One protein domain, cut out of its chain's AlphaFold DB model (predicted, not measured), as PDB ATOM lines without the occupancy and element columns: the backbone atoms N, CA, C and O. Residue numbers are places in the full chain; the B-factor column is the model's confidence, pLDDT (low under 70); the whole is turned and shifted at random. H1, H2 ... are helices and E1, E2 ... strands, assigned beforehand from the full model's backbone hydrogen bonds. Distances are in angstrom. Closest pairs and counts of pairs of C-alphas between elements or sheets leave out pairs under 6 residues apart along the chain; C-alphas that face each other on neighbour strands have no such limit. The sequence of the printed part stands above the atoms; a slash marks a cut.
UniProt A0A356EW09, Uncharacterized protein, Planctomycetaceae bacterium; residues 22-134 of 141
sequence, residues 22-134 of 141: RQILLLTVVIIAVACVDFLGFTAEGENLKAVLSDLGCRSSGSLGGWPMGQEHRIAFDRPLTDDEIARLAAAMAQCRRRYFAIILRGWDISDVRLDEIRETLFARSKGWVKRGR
ATOM      1  N   ARG A  22     -25.861  21.131 -62.668       91.25
ATOM      2  CA  ARG A  22     -26.993  20.845 -61.776       91.25
ATOM      3  C   ARG A  22     -26.540  20.609 -60.331       91.25
ATOM      4  O   ARG A  22     -27.174  21.121 -59.417       91.25
ATOM      5  N   GLN A  23     -25.456  19.861 -60.121       93.75
ATOM      6  CA  GLN A  23     -24.898  19.621 -58.784       93.75
ATOM      7  C   GLN A  23     -24.411  20.912 -58.121       93.75
ATOM      8  O   GLN A  23     -24.724  21.141 -56.956       93.75
ATOM      9  N   ILE A  24     -23.704  21.771 -58.862       94.81
ATOM     10  CA  ILE A  24     -23.240  23.069 -58.359       94.81
ATOM     11  C   ILE A  24     -24.435  23.936 -57.963       94.81
ATOM     12  O   ILE A  24     -24.458  24.457 -56.854       94.81
ATOM     13  N   LEU A  25     -25.456  24.031 -58.818       96.00
ATOM     14  CA  LEU A  25     -26.645  24.834 -58.534       96.00
ATOM     15  C   LEU A  25     -27.385  24.340 -57.285       96.00
ATOM     16  O   LEU A  25     -27.744  25.144 -56.428       96.00
ATOM     17  N   LEU A  26     -27.565  23.024 -57.144       96.19
ATOM     18  CA  LEU A  26     -28.170  22.439 -55.944       96.19
ATOM     19  C   LEU A  26     -27.345  22.747 -54.689       96.19
ATOM     20  O   LEU A  26     -27.907  23.152 -53.674       96.19
ATOM     21  N   LEU A  27     -26.021  22.606 -54.758       96.88
ATOM     22  CA  LEU A  27     -25.129  22.907 -53.642       96.88
ATOM     23  C   LEU A  27     -25.186  24.392 -53.251       96.88
ATOM     24  O   LEU A  27     -25.271  24.710 -52.067       96.88
ATOM     25  N   THR A  28     -25.219  25.302 -54.226       97.75
ATOM     26  CA  THR A  28     -25.394  26.739 -53.982       97.75
ATOM     27  C   THR A  28     -26.713  27.032 -53.268       97.75
ATOM     28  O   THR A  28     -26.716  27.772 -52.285       97.75
ATOM     29  N   VAL A  29     -27.821  26.426 -53.705       98.00
ATOM     30  CA  VAL A  29     -29.131  26.594 -53.052       98.00
ATOM     31  C   VAL A  29     -29.089  26.116 -51.599       98.00
ATOM     32  O   VAL A  29     -29.585  26.813 -50.715       98.00
ATOM     33  N   VAL A  30     -28.450  24.973 -51.327       97.88
ATOM     34  CA  VAL A  30     -28.291  24.453 -49.959       97.88
ATOM     35  C   VAL A  30     -27.472  25.410 -49.088       97.88
ATOM     36  O   VAL A  30     -27.876  25.698 -47.963       97.88
ATOM     37  N   ILE A  31     -26.363  25.952 -49.600       97.81
ATOM     38  CA  ILE A  31     -25.534  26.921 -48.863       97.81
ATOM     39  C   ILE A  31     -26.337  28.179 -48.517       97.81
ATOM     40  O   ILE A  31     -26.290  28.637 -47.376       97.81
ATOM     41  N   ILE A  32     -27.104  28.717 -49.471       97.88
ATOM     42  CA  ILE A  32     -27.957  29.891 -49.242       97.88
ATOM     43  C   ILE A  32     -29.012  29.583 -48.176       97.88
ATOM     44  O   ILE A  32     -29.197  30.378 -47.260       97.88
ATOM     45  N   ALA A  33     -29.668  28.421 -48.246       97.56
ATOM     46  CA  ALA A  33     -30.671  28.027 -47.260       97.56
ATOM     47  C   ALA A  33     -30.084  27.942 -45.841       97.56
ATOM     48  O   ALA A  33     -30.671  28.476 -44.899       97.56
ATOM     49  N   VAL A  34     -28.901  27.337 -45.687       97.06
ATOM     50  CA  VAL A  34     -28.191  27.274 -44.398       97.06
ATOM     51  C   VAL A  34     -27.828  28.675 -43.901       97.06
ATOM     52  O   VAL A  34     -28.063  28.983 -42.733       97.06
ATOM     53  N   ALA A  35     -27.313  29.544 -44.777       95.19
ATOM     54  CA  ALA A  35     -26.983  30.923 -44.427       95.19
ATOM     55  C   ALA A  35     -28.220  31.721 -43.978       95.19
ATOM     56  O   ALA A  35     -28.139  32.471 -43.009       95.19
ATOM     57  N   CYS A  36     -29.375  31.521 -44.623       96.50
ATOM     58  CA  CYS A  36     -30.636  32.144 -44.221       96.50
ATOM     59  C   CYS A  36     -31.084  31.689 -42.826       96.50
ATOM     60  O   CYS A  36     -31.434  32.529 -42.003       96.50
ATOM     61  N   VAL A  37     -31.050  30.384 -42.535       95.94
ATOM     62  CA  VAL A  37     -31.411  29.859 -41.204       95.94
ATOM     63  C   VAL A  37     -30.476  30.410 -40.126       95.94
ATOM     64  O   VAL A  37     -30.936  30.840 -39.068       95.94
ATOM     65  N   ASP A  38     -29.173  30.449 -40.408       94.62
ATOM     66  CA  ASP A  38     -28.167  31.001 -39.498       94.62
ATOM     67  C   ASP A  38     -28.373  32.506 -39.249       94.62
ATOM     68  O   ASP A  38     -28.316  32.963 -38.106       94.62
ATOM     69  N   PHE A  39     -28.676  33.273 -40.301       93.31
ATOM     70  CA  PHE A  39     -28.985  34.698 -40.199       93.31
ATOM     71  C   PHE A  39     -30.256  34.952 -39.379       93.31
ATOM     72  O   PHE A  39     -30.246  35.804 -38.490       93.31
ATOM     73  N   LEU A  40     -31.324  34.183 -39.617       94.12
ATOM     74  CA  LEU A  40     -32.575  34.292 -38.862       94.12
ATOM     75  C   LEU A  40     -32.355  34.013 -37.370       94.12
ATOM     76  O   LEU A  40     -32.803  34.795 -36.527       94.12
ATOM     77  N   GLY A  41     -31.601  32.959 -37.041       93.00
ATOM     78  CA  GLY A  41     -31.205  32.664 -35.663       93.00
ATOM     79  C   GLY A  41     -30.435  33.824 -35.028       93.00
ATOM     80  O   GLY A  41     -30.787  34.289 -33.945       93.00
ATOM     81  N   PHE A  42     -29.451  34.373 -35.746       91.06
ATOM     82  CA  PHE A  42     -28.673  35.524 -35.283       91.06
ATOM     83  C   PHE A  42     -29.536  36.768 -35.007       91.06
ATOM     84  O   PHE A  42     -29.291  37.494 -34.032       91.06
ATOM     85  N   THR A  43     -30.541  37.032 -35.850       91.06
ATOM     86  CA  THR A  43     -31.473  38.152 -35.653       91.06
ATOM     87  C   THR A  43     -32.397  37.929 -34.460       91.06
ATOM     88  O   THR A  43     -32.499  38.825 -33.621       91.06
ATOM     89  N   ALA A  44     -32.971  36.731 -34.316       91.69
ATOM     90  CA  ALA A  44     -33.872  36.391 -33.216       91.69
ATOM     91  C   ALA A  44     -33.172  36.469 -31.846       91.69
ATOM     92  O   ALA A  44     -33.708  37.050 -30.904       91.69
ATOM     93  N   GLU A  45     -31.930  35.974 -31.747       91.25
ATOM     94  CA  GLU A  45     -31.088  36.143 -30.551       91.25
ATOM     95  C   GLU A  45     -30.929  37.632 -30.182       91.25
ATOM     96  O   GLU A  45     -30.962  38.009 -29.010       91.25
ATOM     97  N   GLY A  46     -30.788  38.502 -31.188       89.31
ATOM     98  CA  GLY A  46     -30.642  39.942 -30.992       89.31
ATOM     99  C   GLY A  46     -31.898  40.647 -30.510       89.31
ATOM    100  O   GLY A  46     -31.799  41.563 -29.695       89.31
ATOM    101  N   GLU A  47     -33.064  40.247 -31.007       90.38
ATOM    102  CA  GLU A  47     -34.345  40.813 -30.583       90.38
ATOM    103  C   GLU A  47     -34.674  40.429 -29.142       90.38
ATOM    104  O   GLU A  47     -35.002  41.308 -28.343       90.38
ATOM    105  N   ASN A  48     -34.463  39.163 -28.774       90.62
ATOM    106  CA  ASN A  48     -34.631  38.697 -27.396       90.62
ATOM    107  C   ASN A  48     -33.714  39.451 -26.428       90.62
ATOM    108  O   ASN A  48     -34.160  39.935 -25.386       90.62
ATOM    109  N   LEU A  49     -32.439  39.616 -26.795       91.06
ATOM    110  CA  LEU A  49     -31.498  40.397 -26.000       91.06
ATOM    111  C   LEU A  49     -31.964  41.852 -25.858       91.06
ATOM    112  O   LEU A  49     -31.969  42.378 -24.749       91.06
ATOM    113  N   LYS A  50     -32.377  42.509 -26.949       90.56
ATOM    114  CA  LYS A  50     -32.882  43.891 -26.905       90.56
ATOM    115  C   LYS A  50     -34.107  44.027 -26.004       90.56
ATOM    116  O   LYS A  50     -34.181  45.002 -25.263       90.56
ATOM    117  N   ALA A  51     -35.028  43.066 -26.039       91.69
ATOM    118  CA  ALA A  51     -36.203  43.060 -25.177       91.69
ATOM    119  C   ALA A  51     -35.805  42.992 -23.694       91.69
ATOM    120  O   ALA A  51     -36.232  43.833 -22.906       91.69
ATOM    121  N   VAL A  52     -34.910  42.066 -23.328       92.69
ATOM    122  CA  VAL A  52     -34.394  41.954 -21.952       92.69
ATOM    123  C   VAL A  52     -33.671  43.232 -21.528       92.69
ATOM    124  O   VAL A  52     -33.900  43.734 -20.434       92.69
ATOM    125  N   LEU A  53     -32.828  43.782 -22.397       91.06
ATOM    126  CA  LEU A  53     -32.075  45.009 -22.145       91.06
ATOM    127  C   LEU A  53     -32.971  46.245 -21.980       91.06
ATOM    128  O   LEU A  53     -32.666  47.108 -21.155       91.06
ATOM    129  N   SER A  54     -34.059  46.327 -22.746       89.88
ATOM    130  CA  SER A  54     -35.058  47.390 -22.630       89.88
ATOM    131  C   SER A  54     -35.827  47.291 -21.316       89.88
ATOM    132  O   SER A  54     -36.029  48.307 -20.658       89.88
ATOM    133  N   ASP A  55     -36.221  46.081 -20.917       92.62
ATOM    134  CA  ASP A  55     -36.944  45.844 -19.663       92.62
ATOM    135  C   ASP A  55     -36.075  46.148 -18.431       92.62
ATOM    136  O   ASP A  55     -36.537  46.728 -17.454       92.62
ATOM    137  N   LEU A  56     -34.768  45.873 -18.513       91.56
ATOM    138  CA  LEU A  56     -33.802  46.246 -17.474       91.56
ATOM    139  C   LEU A  56     -33.461  47.752 -17.454       91.56
ATOM    140  O   LEU A  56     -32.634  48.185 -16.650       91.56
ATOM    141  N   GLY A  57     -34.065  48.563 -18.331       85.81
ATOM    142  CA  GLY A  57     -33.842  50.010 -18.396       85.81
ATOM    143  C   GLY A  57     -32.423  50.399 -18.817       85.81
ATOM    144  O   GLY A  57     -31.933  51.464 -18.439       85.81
ATOM    145  N   CYS A  58     -31.725  49.536 -19.561       85.62
ATOM    146  CA  CYS A  58     -30.351  49.808 -19.960       85.62
ATOM    147  C   CYS A  58     -30.283  50.719 -21.191       85.62
ATOM    148  O   CYS A  58     -31.133  50.683 -22.087       85.62
ATOM    149  N   ARG A  59     -29.185  51.470 -21.295       80.94
ATOM    150  CA  ARG A  59     -28.787  52.087 -22.561       80.94
ATOM    151  C   ARG A  59     -27.835  51.129 -23.257       80.94
ATOM    152  O   ARG A  59     -26.705  50.934 -22.805       80.94
ATOM    153  N   SER A  60     -28.286  50.531 -24.356       78.00
ATOM    154  CA  SER A  60     -27.433  49.698 -25.200       78.00
ATOM    155  C   SER A  60     -27.049  50.444 -26.472       78.00
ATOM    156  O   SER A  60     -27.894  51.002 -27.168       78.00
ATOM    157  N   SER A  61     -25.757  50.453 -26.785       71.00
ATOM    158  CA  SER A  61     -25.267  50.838 -28.106       71.00
ATOM    159  C   SER A  61     -24.651  49.601 -28.746       71.00
ATOM    160  O   SER A  61     -23.657  49.069 -28.238       71.00
ATOM    161  N   GLY A  62     -25.243  49.129 -29.846       65.56
ATOM    162  CA  GLY A  62     -24.588  48.149 -30.710       65.56
ATOM    163  C   GLY A  62     -23.325  48.790 -31.274       65.56
ATOM    164  O   GLY A  62     -23.397  49.859 -31.873       65.56
ATOM    165  N   SER A  63     -22.170  48.194 -31.016       62.72
ATOM    166  CA  SER A  63     -20.880  48.815 -31.284       62.72
ATOM    167  C   SER A  63     -20.018  47.823 -32.039       62.72
ATOM    168  O   SER A  63     -19.303  47.056 -31.424       62.72
ATOM    169  N   LEU A  64     -20.072  47.909 -33.367       64.06
ATOM    170  CA  LEU A  64     -19.263  47.173 -34.343       64.06
ATOM    171  C   LEU A  64     -19.545  45.669 -34.507       64.06
ATOM    172  O   LEU A  64     -19.722  44.904 -33.561       64.06
ATOM    173  N   GLY A  65     -19.527  45.261 -35.778       67.38
ATOM    174  CA  GLY A  65     -19.719  43.881 -36.214       67.38
ATOM    175  C   GLY A  65     -21.187  43.486 -36.402       67.38
ATOM    176  O   GLY A  65     -22.104  44.065 -35.819       67.38
ATOM    177  N   GLY A  66     -21.399  42.490 -37.256       79.81
ATOM    178  CA  GLY A  66     -22.694  41.897 -37.560       79.81
ATOM    179  C   GLY A  66     -22.520  40.469 -38.066       79.81
ATOM    180  O   GLY A  66     -21.414  39.921 -38.073       79.81
ATOM    181  N   TRP A  67     -23.616  39.850 -38.493       85.69
ATOM    182  CA  TRP A  67     -23.537  38.563 -39.173       85.69
ATOM    183  C   TRP A  67     -22.605  38.663 -40.400       85.69
ATOM    184  O   TRP A  67     -22.691  39.652 -41.131       85.69
ATOM    185  N   PRO A  68     -21.714  37.687 -40.644       86.44
ATOM    186  CA  PRO A  68     -21.531  36.434 -39.901       86.44
ATOM    187  C   PRO A  68     -20.498  36.507 -38.759       86.44
ATOM    188  O   PRO A  68     -20.418  35.574 -37.963       86.44
ATOM    189  N   MET A  69     -19.726  37.595 -38.670       87.06
ATOM    190  CA  MET A  69     -18.537  37.721 -37.809       87.06
ATOM    191  C   MET A  69     -18.850  37.909 -36.318       87.06
ATOM    192  O   MET A  69     -17.988  37.686 -35.471       87.06
ATOM    193  N   GLY A  70     -20.086  38.284 -35.993       86.12
ATOM    194  CA  GLY A  70     -20.525  38.568 -34.632       86.12
ATOM    195  C   GLY A  70     -20.591  40.062 -34.330       86.12
ATOM    196  O   GLY A  70     -20.168  40.888 -35.134       86.12
ATOM    197  N   GLN A  71     -21.179  40.408 -33.187       88.69
ATOM    198  CA  GLN A  71     -21.509  41.790 -32.825       88.69
ATOM    199  C   GLN A  71     -21.078  42.107 -31.391       88.69
ATOM    200  O   GLN A  71     -21.393  41.355 -30.466       88.69
ATOM    201  N   GLU A  72     -20.391  43.231 -31.189       88.81
ATOM    202  CA  GLU A  72     -20.099  43.751 -29.852       88.81
ATOM    203  C   GLU A  72     -21.259  44.635 -29.352       88.81
ATOM    204  O   GLU A  72     -21.801  45.498 -30.051       88.81
ATOM    205  N   HIS A  73     -21.651  44.404 -28.100       88.81
ATOM    206  CA  HIS A  73     -22.669  45.149 -27.374       88.81
ATOM    207  C   HIS A  73     -22.040  45.888 -26.214       88.81
ATOM    208  O   HIS A  73     -21.491  45.275 -25.298       88.81
ATOM    209  N   ARG A  74     -22.202  47.209 -26.210       89.38
ATOM    210  CA  ARG A  74     -21.903  48.033 -25.044       89.38
ATOM    211  C   ARG A  74     -23.197  48.304 -24.308       89.38
ATOM    212  O   ARG A  74     -24.116  48.901 -24.869       89.38
ATOM    213  N   ILE A  75     -23.263  47.833 -23.072       91.12
ATOM    214  CA  ILE A  75     -24.445  47.912 -22.223       91.12
ATOM    215  C   ILE A  75     -24.074  48.765 -21.020       91.12
ATOM    216  O   ILE A  75     -23.153  48.427 -20.279       91.12
ATOM    217  N   ALA A  76     -24.771  49.880 -20.836       90.75
ATOM    218  CA  ALA A  76     -24.610  50.730 -19.668       90.75
ATOM    219  C   ALA A  76     -25.875  50.688 -18.812       90.75
ATOM    220  O   ALA A  76     -26.984  50.883 -19.319       90.75
ATOM    221  N   PHE A  77     -25.684  50.464 -17.514       90.44
ATOM    222  CA  PHE A  77     -26.745  50.524 -16.517       90.44
ATOM    223  C   PHE A  77     -26.585  51.790 -15.680       90.44
ATOM    224  O   PHE A  77     -25.513  52.028 -15.117       90.44
ATOM    225  N   ASP A  78     -27.655  52.585 -15.614       87.06
ATOM    226  CA  ASP A  78     -27.714  53.827 -14.833       87.06
ATOM    227  C   ASP A  78     -28.109  53.567 -13.360       87.06
ATOM    228  O   ASP A  78     -27.919  54.437 -12.514       87.06
ATOM    229  N   ARG A  79     -28.621  52.368 -13.038       88.94
ATOM    230  CA  ARG A  79     -28.979  51.928 -11.676       88.94
ATOM    231  C   ARG A  79     -28.381  50.558 -11.340       88.94
ATOM    232  O   ARG A  79     -28.140  49.798 -12.280       88.94
ATOM    233  N   PRO A  80     -28.197  50.225 -10.048       90.12
ATOM    234  CA  PRO A  80     -27.937  48.863  -9.585       90.12
ATOM    235  C   PRO A  80     -28.978  47.863 -10.093       90.12
ATOM    236  O   PRO A  80     -30.175  48.169 -10.117       90.12
ATOM    237  N   LEU A  81     -28.512  46.684 -10.506       91.44
ATOM    238  CA  LEU A  81     -29.356  45.534 -10.816       91.44
ATOM    239  C   LEU A  81     -29.461  44.632  -9.592       91.44
ATOM    240  O   LEU A  81     -28.498  44.490  -8.836       91.44
ATOM    241  N   THR A  82     -30.617  44.001  -9.436       94.31
ATOM    242  CA  THR A  82     -30.801  42.924  -8.462       94.31
ATOM    243  C   THR A  82     -30.189  41.617  -8.968       94.31
ATOM    244  O   THR A  82     -29.894  41.457 -10.154       94.31
ATOM    245  N   ASP A  83     -30.017  40.652  -8.072       94.19
ATOM    246  CA  ASP A  83     -29.473  39.327  -8.385       94.19
ATOM    247  C   ASP A  83     -30.324  38.593  -9.428       94.19
ATOM    248  O   ASP A  83     -29.785  37.999 -10.362       94.19
ATOM    249  N   ASP A  84     -31.650  38.723  -9.333       95.25
ATOM    250  CA  ASP A  84     -32.588  38.172 -10.312       95.25
ATOM    251  C   ASP A  84     -32.408  38.815 -11.691       95.25
ATOM    252  O   ASP A  84     -32.408  38.127 -12.713       95.25
ATOM    253  N   GLU A  85     -32.206  40.133 -11.742       95.06
ATOM    254  CA  GLU A  85     -31.959  40.865 -12.986       95.06
ATOM    255  C   GLU A  85     -30.613  40.489 -13.612       95.06
ATOM    256  O   GLU A  85     -30.525  40.319 -14.832       95.06
ATOM    257  N   ILE A  86     -29.578  40.302 -12.788       94.06
ATOM    258  CA  ILE A  86     -28.261  39.817 -13.215       94.06
ATOM    259  C   ILE A  86     -28.382  38.399 -13.782       94.06
ATOM    260  O   ILE A  86     -27.853  38.129 -14.861       94.06
ATOM    261  N   ALA A  87     -29.118  37.506 -13.114       93.94
ATOM    262  CA  ALA A  87     -29.356  36.147 -13.591       93.94
ATOM    263  C   ALA A  87     -30.138  36.136 -14.916       93.94
ATOM    264  O   ALA A  87     -29.779  35.410 -15.849       93.94
ATOM    265  N   ARG A  88     -31.166  36.986 -15.045       94.44
ATOM    266  CA  ARG A  88     -31.943  37.136 -16.285       94.44
ATOM    267  C   ARG A  88     -31.082  37.649 -17.436       94.44
ATOM    268  O   ARG A  88     -31.184  37.147 -18.557       94.44
ATOM    269  N   LEU A  89     -30.214  38.621 -17.160       93.75
ATOM    270  CA  LEU A  89     -29.259  39.151 -18.128       93.75
ATOM    271  C   LEU A  89     -28.241  38.083 -18.549       93.75
ATOM    272  O   LEU A  89     -28.014  37.899 -19.744       93.75
ATOM    273  N   ALA A  90     -27.680  37.338 -17.593       93.56
ATOM    274  CA  ALA A  90     -26.751  36.241 -17.855       93.56
ATOM    275  C   ALA A  90     -27.385  35.163 -18.748       93.56
ATOM    276  O   ALA A  90     -26.765  34.714 -19.715       93.56
ATOM    277  N   ALA A  91     -28.640  34.790 -18.478       93.06
ATOM    278  CA  ALA A  91     -29.382  33.830 -19.291       93.06
ATOM    279  C   ALA A  91     -29.580  34.327 -20.733       93.06
ATOM    280  O   ALA A  91     -29.329  33.577 -21.678       93.06
ATOM    281  N   ALA A  92     -29.958  35.597 -20.916       92.56
ATOM    282  CA  ALA A  92     -30.108  36.200 -22.240       92.56
ATOM    283  C   ALA A  92     -28.770  36.275 -23.000       92.56
ATOM    284  O   ALA A  92     -28.695  35.963 -24.190       92.56
ATOM    285  N   MET A  93     -27.684  36.633 -22.310       92.94
ATOM    286  CA  MET A  93     -26.337  36.682 -22.885       92.94
ATOM    287  C   MET A  93     -25.826  35.293 -23.282       92.94
ATOM    288  O   MET A  93     -25.208  35.153 -24.334       92.94
ATOM    289  N   ALA A  94     -26.116  34.260 -22.488       91.44
ATOM    290  CA  ALA A  94     -25.710  32.881 -22.766       91.44
ATOM    291  C   ALA A  94     -26.366  32.296 -24.030       91.44
ATOM    292  O   ALA A  94     -25.813  31.387 -24.649       91.44
ATOM    293  N   GLN A  95     -27.529  32.815 -24.434       90.69
ATOM    294  CA  GLN A  95     -28.192  32.414 -25.678       90.69
ATOM    295  C   GLN A  95     -27.527  33.015 -26.925       90.69
ATOM    296  O   GLN A  95     -27.708  32.496 -28.022       90.69
ATOM    297  N   CYS A  96     -26.730  34.074 -26.770       90.19
ATOM    298  CA  CYS A  96     -26.149  34.817 -27.880       90.19
ATOM    299  C   CYS A  96     -24.761  34.279 -28.264       90.19
ATOM    300  O   CYS A  96     -23.739  34.684 -27.704       90.19
ATOM    301  N   ARG A  97     -24.685  33.400 -29.267       85.44
ATOM    302  CA  ARG A  97     -23.447  32.644 -29.568       85.44
ATOM    303  C   ARG A  97     -22.319  33.484 -30.167       85.44
ATOM    304  O   ARG A  97     -21.144  33.196 -29.945       85.44
ATOM    305  N   ARG A  98     -22.670  34.494 -30.968       86.06
ATOM    306  CA  ARG A  98     -21.720  35.357 -31.700       86.06
ATOM    307  C   ARG A  98     -21.755  36.805 -31.211       86.06
ATOM    308  O   ARG A  98     -21.492  37.722 -31.986       86.06
ATOM    309  N   ARG A  99     -22.126  37.033 -29.949       87.12
ATOM    310  CA  ARG A  99     -22.142  38.376 -29.358       87.12
ATOM    311  C   ARG A  99     -21.085  38.498 -28.273       87.12
ATOM    312  O   ARG A  99     -20.834  37.561 -27.522       87.12
ATOM    313  N   TYR A 100     -20.464  39.667 -28.231       89.19
ATOM    314  CA  TYR A 100     -19.463  40.036 -27.240       89.19
ATOM    315  C   TYR A 100     -20.023  41.169 -26.400       89.19
ATOM    316  O   TYR A 100     -20.585  42.114 -26.950       89.19
ATOM    317  N   PHE A 101     -19.879  41.089 -25.084       91.00
ATOM    318  CA  PHE A 101     -20.526  42.039 -24.187       91.00
ATOM    319  C   PHE A 101     -19.507  42.861 -23.404       91.00
ATOM    320  O   PHE A 101     -18.584  42.331 -22.791       91.00
ATOM    321  N   ALA A 102     -19.711  44.170 -23.410       90.38
ATOM    322  CA  ALA A 102     -18.990  45.142 -22.611       90.38
ATOM    323  C   ALA A 102     -19.998  45.831 -21.688       90.38
ATOM    324  O   ALA A 102     -20.802  46.651 -22.140       90.38
ATOM    325  N   ILE A 103     -19.981  45.474 -20.404       90.56
ATOM    326  CA  ILE A 103     -20.951  45.972 -19.422       90.56
ATOM    327  C   ILE A 103     -20.314  47.070 -18.576       90.56
ATOM    328  O   ILE A 103     -19.242  46.894 -17.992       90.56
ATOM    329  N   ILE A 104     -20.988  48.216 -18.517       90.25
ATOM    330  CA  ILE A 104     -20.554  49.407 -17.797       90.25
ATOM    331  C   ILE A 104     -21.547  49.679 -16.667       90.25
ATOM    332  O   ILE A 104     -22.681  50.095 -16.907       90.25
ATOM    333  N   LEU A 105     -21.093  49.482 -15.431       89.19
ATOM    334  CA  LEU A 105     -21.865  49.756 -14.218       89.19
ATOM    335  C   LEU A 105     -21.572  51.198 -13.779       89.19
ATOM    336  O   LEU A 105     -20.480  51.476 -13.275       89.19
ATOM    337  N   ARG A 106     -22.469  52.151 -14.072       84.88
ATOM    338  CA  ARG A 106     -22.236  53.585 -13.815       84.88
ATOM    339  C   ARG A 106     -22.815  53.998 -12.470       84.88
ATOM    340  O   ARG A 106     -24.007  53.847 -12.252       84.88
ATOM    341  N   GLY A 107     -21.983  54.572 -11.601       81.38
ATOM    342  CA  GLY A 107     -22.439  55.075 -10.297       81.38
ATOM    343  C   GLY A 107     -22.789  53.977  -9.290       81.38
ATOM    344  O   GLY A 107     -23.438  54.254  -8.291       81.38
ATOM    345  N   TRP A 108     -22.373  52.736  -9.553       86.44
ATOM    346  CA  TRP A 108     -22.537  51.633  -8.616       86.44
ATOM    347  C   TRP A 108     -21.403  51.672  -7.597       86.44
ATOM    348  O   TRP A 108     -20.238  51.498  -7.968       86.44
ATOM    349  N   ASP A 109     -21.750  51.877  -6.332       85.88
ATOM    350  CA  ASP A 109     -20.831  51.670  -5.217       85.88
ATOM    351  C   ASP A 109     -20.846  50.184  -4.842       85.88
ATOM    352  O   ASP A 109     -21.685  49.718  -4.074       85.88
ATOM    353  N   ILE A 110     -19.989  49.409  -5.510       87.12
ATOM    354  CA  ILE A 110     -19.860  47.967  -5.288       87.12
ATOM    355  C   ILE A 110     -18.438  47.612  -4.890       87.12
ATOM    356  O   ILE A 110     -17.463  48.150  -5.433       87.12
ATOM    357  N   SER A 111     -18.344  46.656  -3.967       91.19
ATOM    358  CA  SER A 111     -17.082  46.043  -3.586       91.19
ATOM    359  C   SER A 111     -16.480  45.267  -4.755       91.19
ATOM    360  O   SER A 111     -17.182  44.804  -5.658       91.19
ATOM    361  N   ASP A 112     -15.164  45.097  -4.714       90.75
ATOM    362  CA  ASP A 112     -14.434  44.327  -5.723       90.75
ATOM    363  C   ASP A 112     -14.892  42.861  -5.732       90.75
ATOM    364  O   ASP A 112     -15.111  42.297  -6.798       90.75
ATOM    365  N   VAL A 113     -15.173  42.301  -4.549       91.62
ATOM    366  CA  VAL A 113     -15.728  40.946  -4.391       91.62
ATOM    367  C   VAL A 113     -17.060  40.812  -5.128       91.62
ATOM    368  O   VAL A 113     -17.237  39.897  -5.929       91.62
ATOM    369  N   ARG A 114     -17.983  41.764  -4.937       91.44
ATOM    370  CA  ARG A 114     -19.287  41.721  -5.607       91.44
ATOM    371  C   ARG A 114     -19.166  41.924  -7.116       91.44
ATOM    372  O   ARG A 114     -19.924  41.339  -7.885       91.44
ATOM    373  N   LEU A 115     -18.227  42.759  -7.556       90.12
ATOM    374  CA  LEU A 115     -17.946  42.950  -8.977       90.12
ATOM    375  C   LEU A 115     -17.461  41.648  -9.633       90.12
ATOM    376  O   LEU A 115     -17.892  41.343 -10.748       90.12
ATOM    377  N   ASP A 116     -16.606  40.888  -8.949       91.06
ATOM    378  CA  ASP A 116     -16.119  39.597  -9.432       91.06
ATOM    379  C   ASP A 116     -17.238  38.545  -9.469       91.06
ATOM    380  O   ASP A 116     -17.405  37.892 -10.497       91.06
ATOM    381  N   GLU A 117     -18.100  38.467  -8.450       91.94
ATOM    382  CA  GLU A 117     -19.290  37.593  -8.463       91.94
ATOM    383  C   GLU A 117     -20.228  37.895  -9.645       91.94
ATOM    384  O   GLU A 117     -20.709  36.993 -10.342       91.94
ATOM    385  N   ILE A 118     -20.480  39.181  -9.912       91.12
ATOM    386  CA  ILE A 118     -21.290  39.624 -11.053       91.12
ATOM    387  C   ILE A 118     -20.622  39.211 -12.364       91.12
ATOM    388  O   ILE A 118     -21.288  38.739 -13.288       91.12
ATOM    389  N   ARG A 119     -19.299  39.379 -12.461       91.06
ATOM    390  CA  ARG A 119     -18.528  38.996 -13.643       91.06
ATOM    391  C   ARG A 119     -18.604  37.490 -13.885       91.06
ATOM    392  O   ARG A 119     -18.843  37.087 -15.022       91.06
ATOM    393  N   GLU A 120     -18.426  36.679 -12.851       91.31
ATOM    394  CA  GLU A 120     -18.552  35.224 -12.940       91.31
ATOM    395  C   GLU A 120     -19.957  34.825 -13.387       91.31
ATOM    396  O   GLU A 120     -20.105  34.052 -14.331       91.31
ATOM    397  N   THR A 121     -20.989  35.430 -12.801       92.12
ATOM    398  CA  THR A 121     -22.386  35.129 -13.138       92.12
ATOM    399  C   THR A 121     -22.710  35.471 -14.595       92.12
ATOM    400  O   THR A 121     -23.269  34.650 -15.323       92.12
ATOM    401  N   LEU A 122     -22.328  36.664 -15.057       89.94
ATOM    402  CA  LEU A 122     -22.636  37.141 -16.409       89.94
ATOM    403  C   LEU A 122     -21.844  36.399 -17.494       89.94
ATOM    404  O   LEU A 122     -22.362  36.163 -18.593       89.94
ATOM    405  N   PHE A 123     -20.599  36.014 -17.201       88.88
ATOM    406  CA  PHE A 123     -19.678  35.431 -18.182       88.88
ATOM    407  C   PHE A 123     -19.388  33.946 -17.986       88.88
ATOM    408  O   PHE A 123     -18.589  33.395 -18.738       88.88
ATOM    409  N   ALA A 124     -20.090  33.255 -17.084       85.81
ATOM    410  CA  ALA A 124     -19.985  31.800 -16.947       85.81
ATOM    411  C   ALA A 124     -20.206  31.062 -18.283       85.81
ATOM    412  O   ALA A 124     -19.646  29.992 -18.515       85.81
ATOM    413  N   ARG A 125     -21.048  31.622 -19.164       79.00
ATOM    414  CA  ARG A 125     -21.439  31.013 -20.449       79.00
ATOM    415  C   ARG A 125     -21.389  31.969 -21.638       79.00
ATOM    416  O   ARG A 125     -21.869  31.626 -22.714       79.00
ATOM    417  N   SER A 126     -20.845  33.169 -21.460       82.50
ATOM    418  CA  SER A 126     -20.817  34.197 -22.502       82.50
ATOM    419  C   SER A 126     -19.443  34.863 -22.573       82.50
ATOM    420  O   SER A 126     -18.645  34.780 -21.642       82.50
ATOM    421  N   LYS A 127     -19.130  35.501 -23.705       82.19
ATOM    422  CA  LYS A 127     -17.853  36.200 -23.900       82.19
ATOM    423  C   LYS A 127     -18.023  37.681 -23.592       82.19
ATOM    424  O   LYS A 127     -18.860  38.349 -24.203       82.19
ATOM    425  N   GLY A 128     -17.184  38.223 -22.717       81.06
ATOM    426  CA  GLY A 128     -17.178  39.657 -22.474       81.06
ATOM    427  C   GLY A 128     -16.375  40.096 -21.262       81.06
ATOM    428  O   GLY A 128     -15.567  39.348 -20.713       81.06
ATOM    429  N   TRP A 129     -16.586  41.353 -20.888       85.75
ATOM    430  CA  TRP A 129     -15.968  41.985 -19.733       85.75
ATOM    431  C   TRP A 129     -16.935  42.970 -19.065       85.75
ATOM    432  O   TRP A 129     -17.810  43.555 -19.707       85.75
ATOM    433  N   VAL A 130     -16.760  43.165 -17.757       84.25
ATOM    434  CA  VAL A 130     -17.455  44.190 -16.965       84.25
ATOM    435  C   VAL A 130     -16.421  45.205 -16.492       84.25
ATOM    436  O   VAL A 130     -15.309  44.839 -16.109       84.25
ATOM    437  N   LYS A 131     -16.774  46.491 -16.512       85.44
ATOM    438  CA  LYS A 131     -15.958  47.568 -15.941       85.44
ATOM    439  C   LYS A 131     -16.832  48.544 -15.161       85.44
ATOM    440  O   LYS A 131     -17.927  48.899 -15.596       85.44
ATOM    441  N   ARG A 132     -16.302  49.058 -14.049       81.62
ATOM    442  CA  ARG A 132     -16.886  50.215 -13.356       81.62
ATOM    443  C   ARG A 132     -16.775  51.459 -14.239       81.62
ATOM    444  O   ARG A 132     -15.685  51.840 -14.675       81.62
ATOM    445  N   GLY A 133     -17.909  52.087 -14.528       73.62
ATOM    446  CA  GLY A 133     -17.937  53.392 -15.173       73.62
ATOM    447  C   GLY A 133     -17.630  54.473 -14.141       73.62
ATOM    448  O   GLY A 133     -18.217  54.463 -13.063       73.62
ATOM    449  N   ARG A 134     -16.752  55.434 -14.463       67.69
ATOM    450  CA  ARG A 134     -16.671  56.672 -13.668       67.69
ATOM    451  C   ARG A 134     -18.068  57.285 -13.633       67.69
ATOM    452  O   ARG A 134     -18.672  57.425 -14.699       67.69
TER     453      ARG A 134
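AT A GLANCE: This is residues 22 to 134 of the 141 residues of an uncharacterized protein of Planctomycetaceae bacterium (UniProt A0A356EW09). A mixed sheet of four strands has helices over one face and its other face bare: the later part of the long helix H1 covers E1 and E2, H3 covers E4, and H2 sits between H1 and H3. The first residues of H1, 22 to 34, stick out from this body as a straight arm that makes much of the length. The printed part has 113 residues with three named helices and four named strands, in the order H1 E1 E2 H2 E3 H3 E4, and is of the mixed class. The sheet's order is E1, E2, E3, E4, with E1 antiparallel to E2 and the other neighbours parallel. The whole is loose, with a radius of gyration of the C-alphas of 17.1 A and spans of 65 by 23 by 22 A.

IN THESE COORDINATES: In the sheet, E1 is residues 59 to 62, E2 is 71 to 77 and 19.2 A long, E3 is 99 to 106 and 21.7 A long, and E4 is 127 to 133 and 19.3 A long. E4 ends at C-alpha 133, (-17.937, 53.392, -15.173). H1, residues 22 to 55, runs 50.0 A from C-alpha 22 at (-26.993, 20.845, -61.776) to C-alpha 55 at (-36.944, 45.844, -19.663). H2 is residues 83 to 95, 18.7 A long, and H3 is residues 112 to 123, 16.2 A long.

HOW THE PARTS SIT: E1 and E2 form a hairpin, with N 59 and O 76 3.0 A apart, within hydrogen-bond range. E2 and E3 are parallel at 18 degrees, with N 102 and O 73 at 2.8 A. E3 and E4 are parallel at 16 degrees, with N 129 and O 101 at 2.9 A. E2, H2, E3 and E3, H3, E4 are strand-helix-strand units, two parallel neighbour strands with a helix between, each with a right-handed crossover. H1 and H3 are on the same face, making two layers, helices on one face of a sheet. H1 runs along the strands over E1 and E2 at a height over the sheet of 9.6 A. H3 lies over E4 at a height of 9.1 A, along the strands, only just, at 29 degrees to E4 on the local plane; its closest C-alphas to E4 are Arg 119 and Val 130, 6.3 A. H2 only grazes the sheet, with residues 93 to 94. With its residues 45 to 53 alone, H1 touches H2, opposite ways at a shallow tilt of 9 degrees, the closest C-alphas being those of Leu 49 and Ala 92, 5.8 A. With its residues 118 to 123 alone, H3 touches H2, the same way at a tilt of 36 degrees, only just steep; the C-alphas of Ala 90 and Leu 122 are closest, 4.5 A. H1 and H3 are apart. In H1, H2 and H3 every O i to N i+4 pair is within hydrogen-bond range.

THE WHOLE: The C-alphas farthest apart are those of Arg 22 and Asp 109, 64.7 A. Without residues 22 to 34, which stand free, the body spans 45 by 22 by 21 A. The printed part has no cut and no long link. The mean pLDDT of the printed part is 88.9; residues 62 to 65 and 134 are under 70.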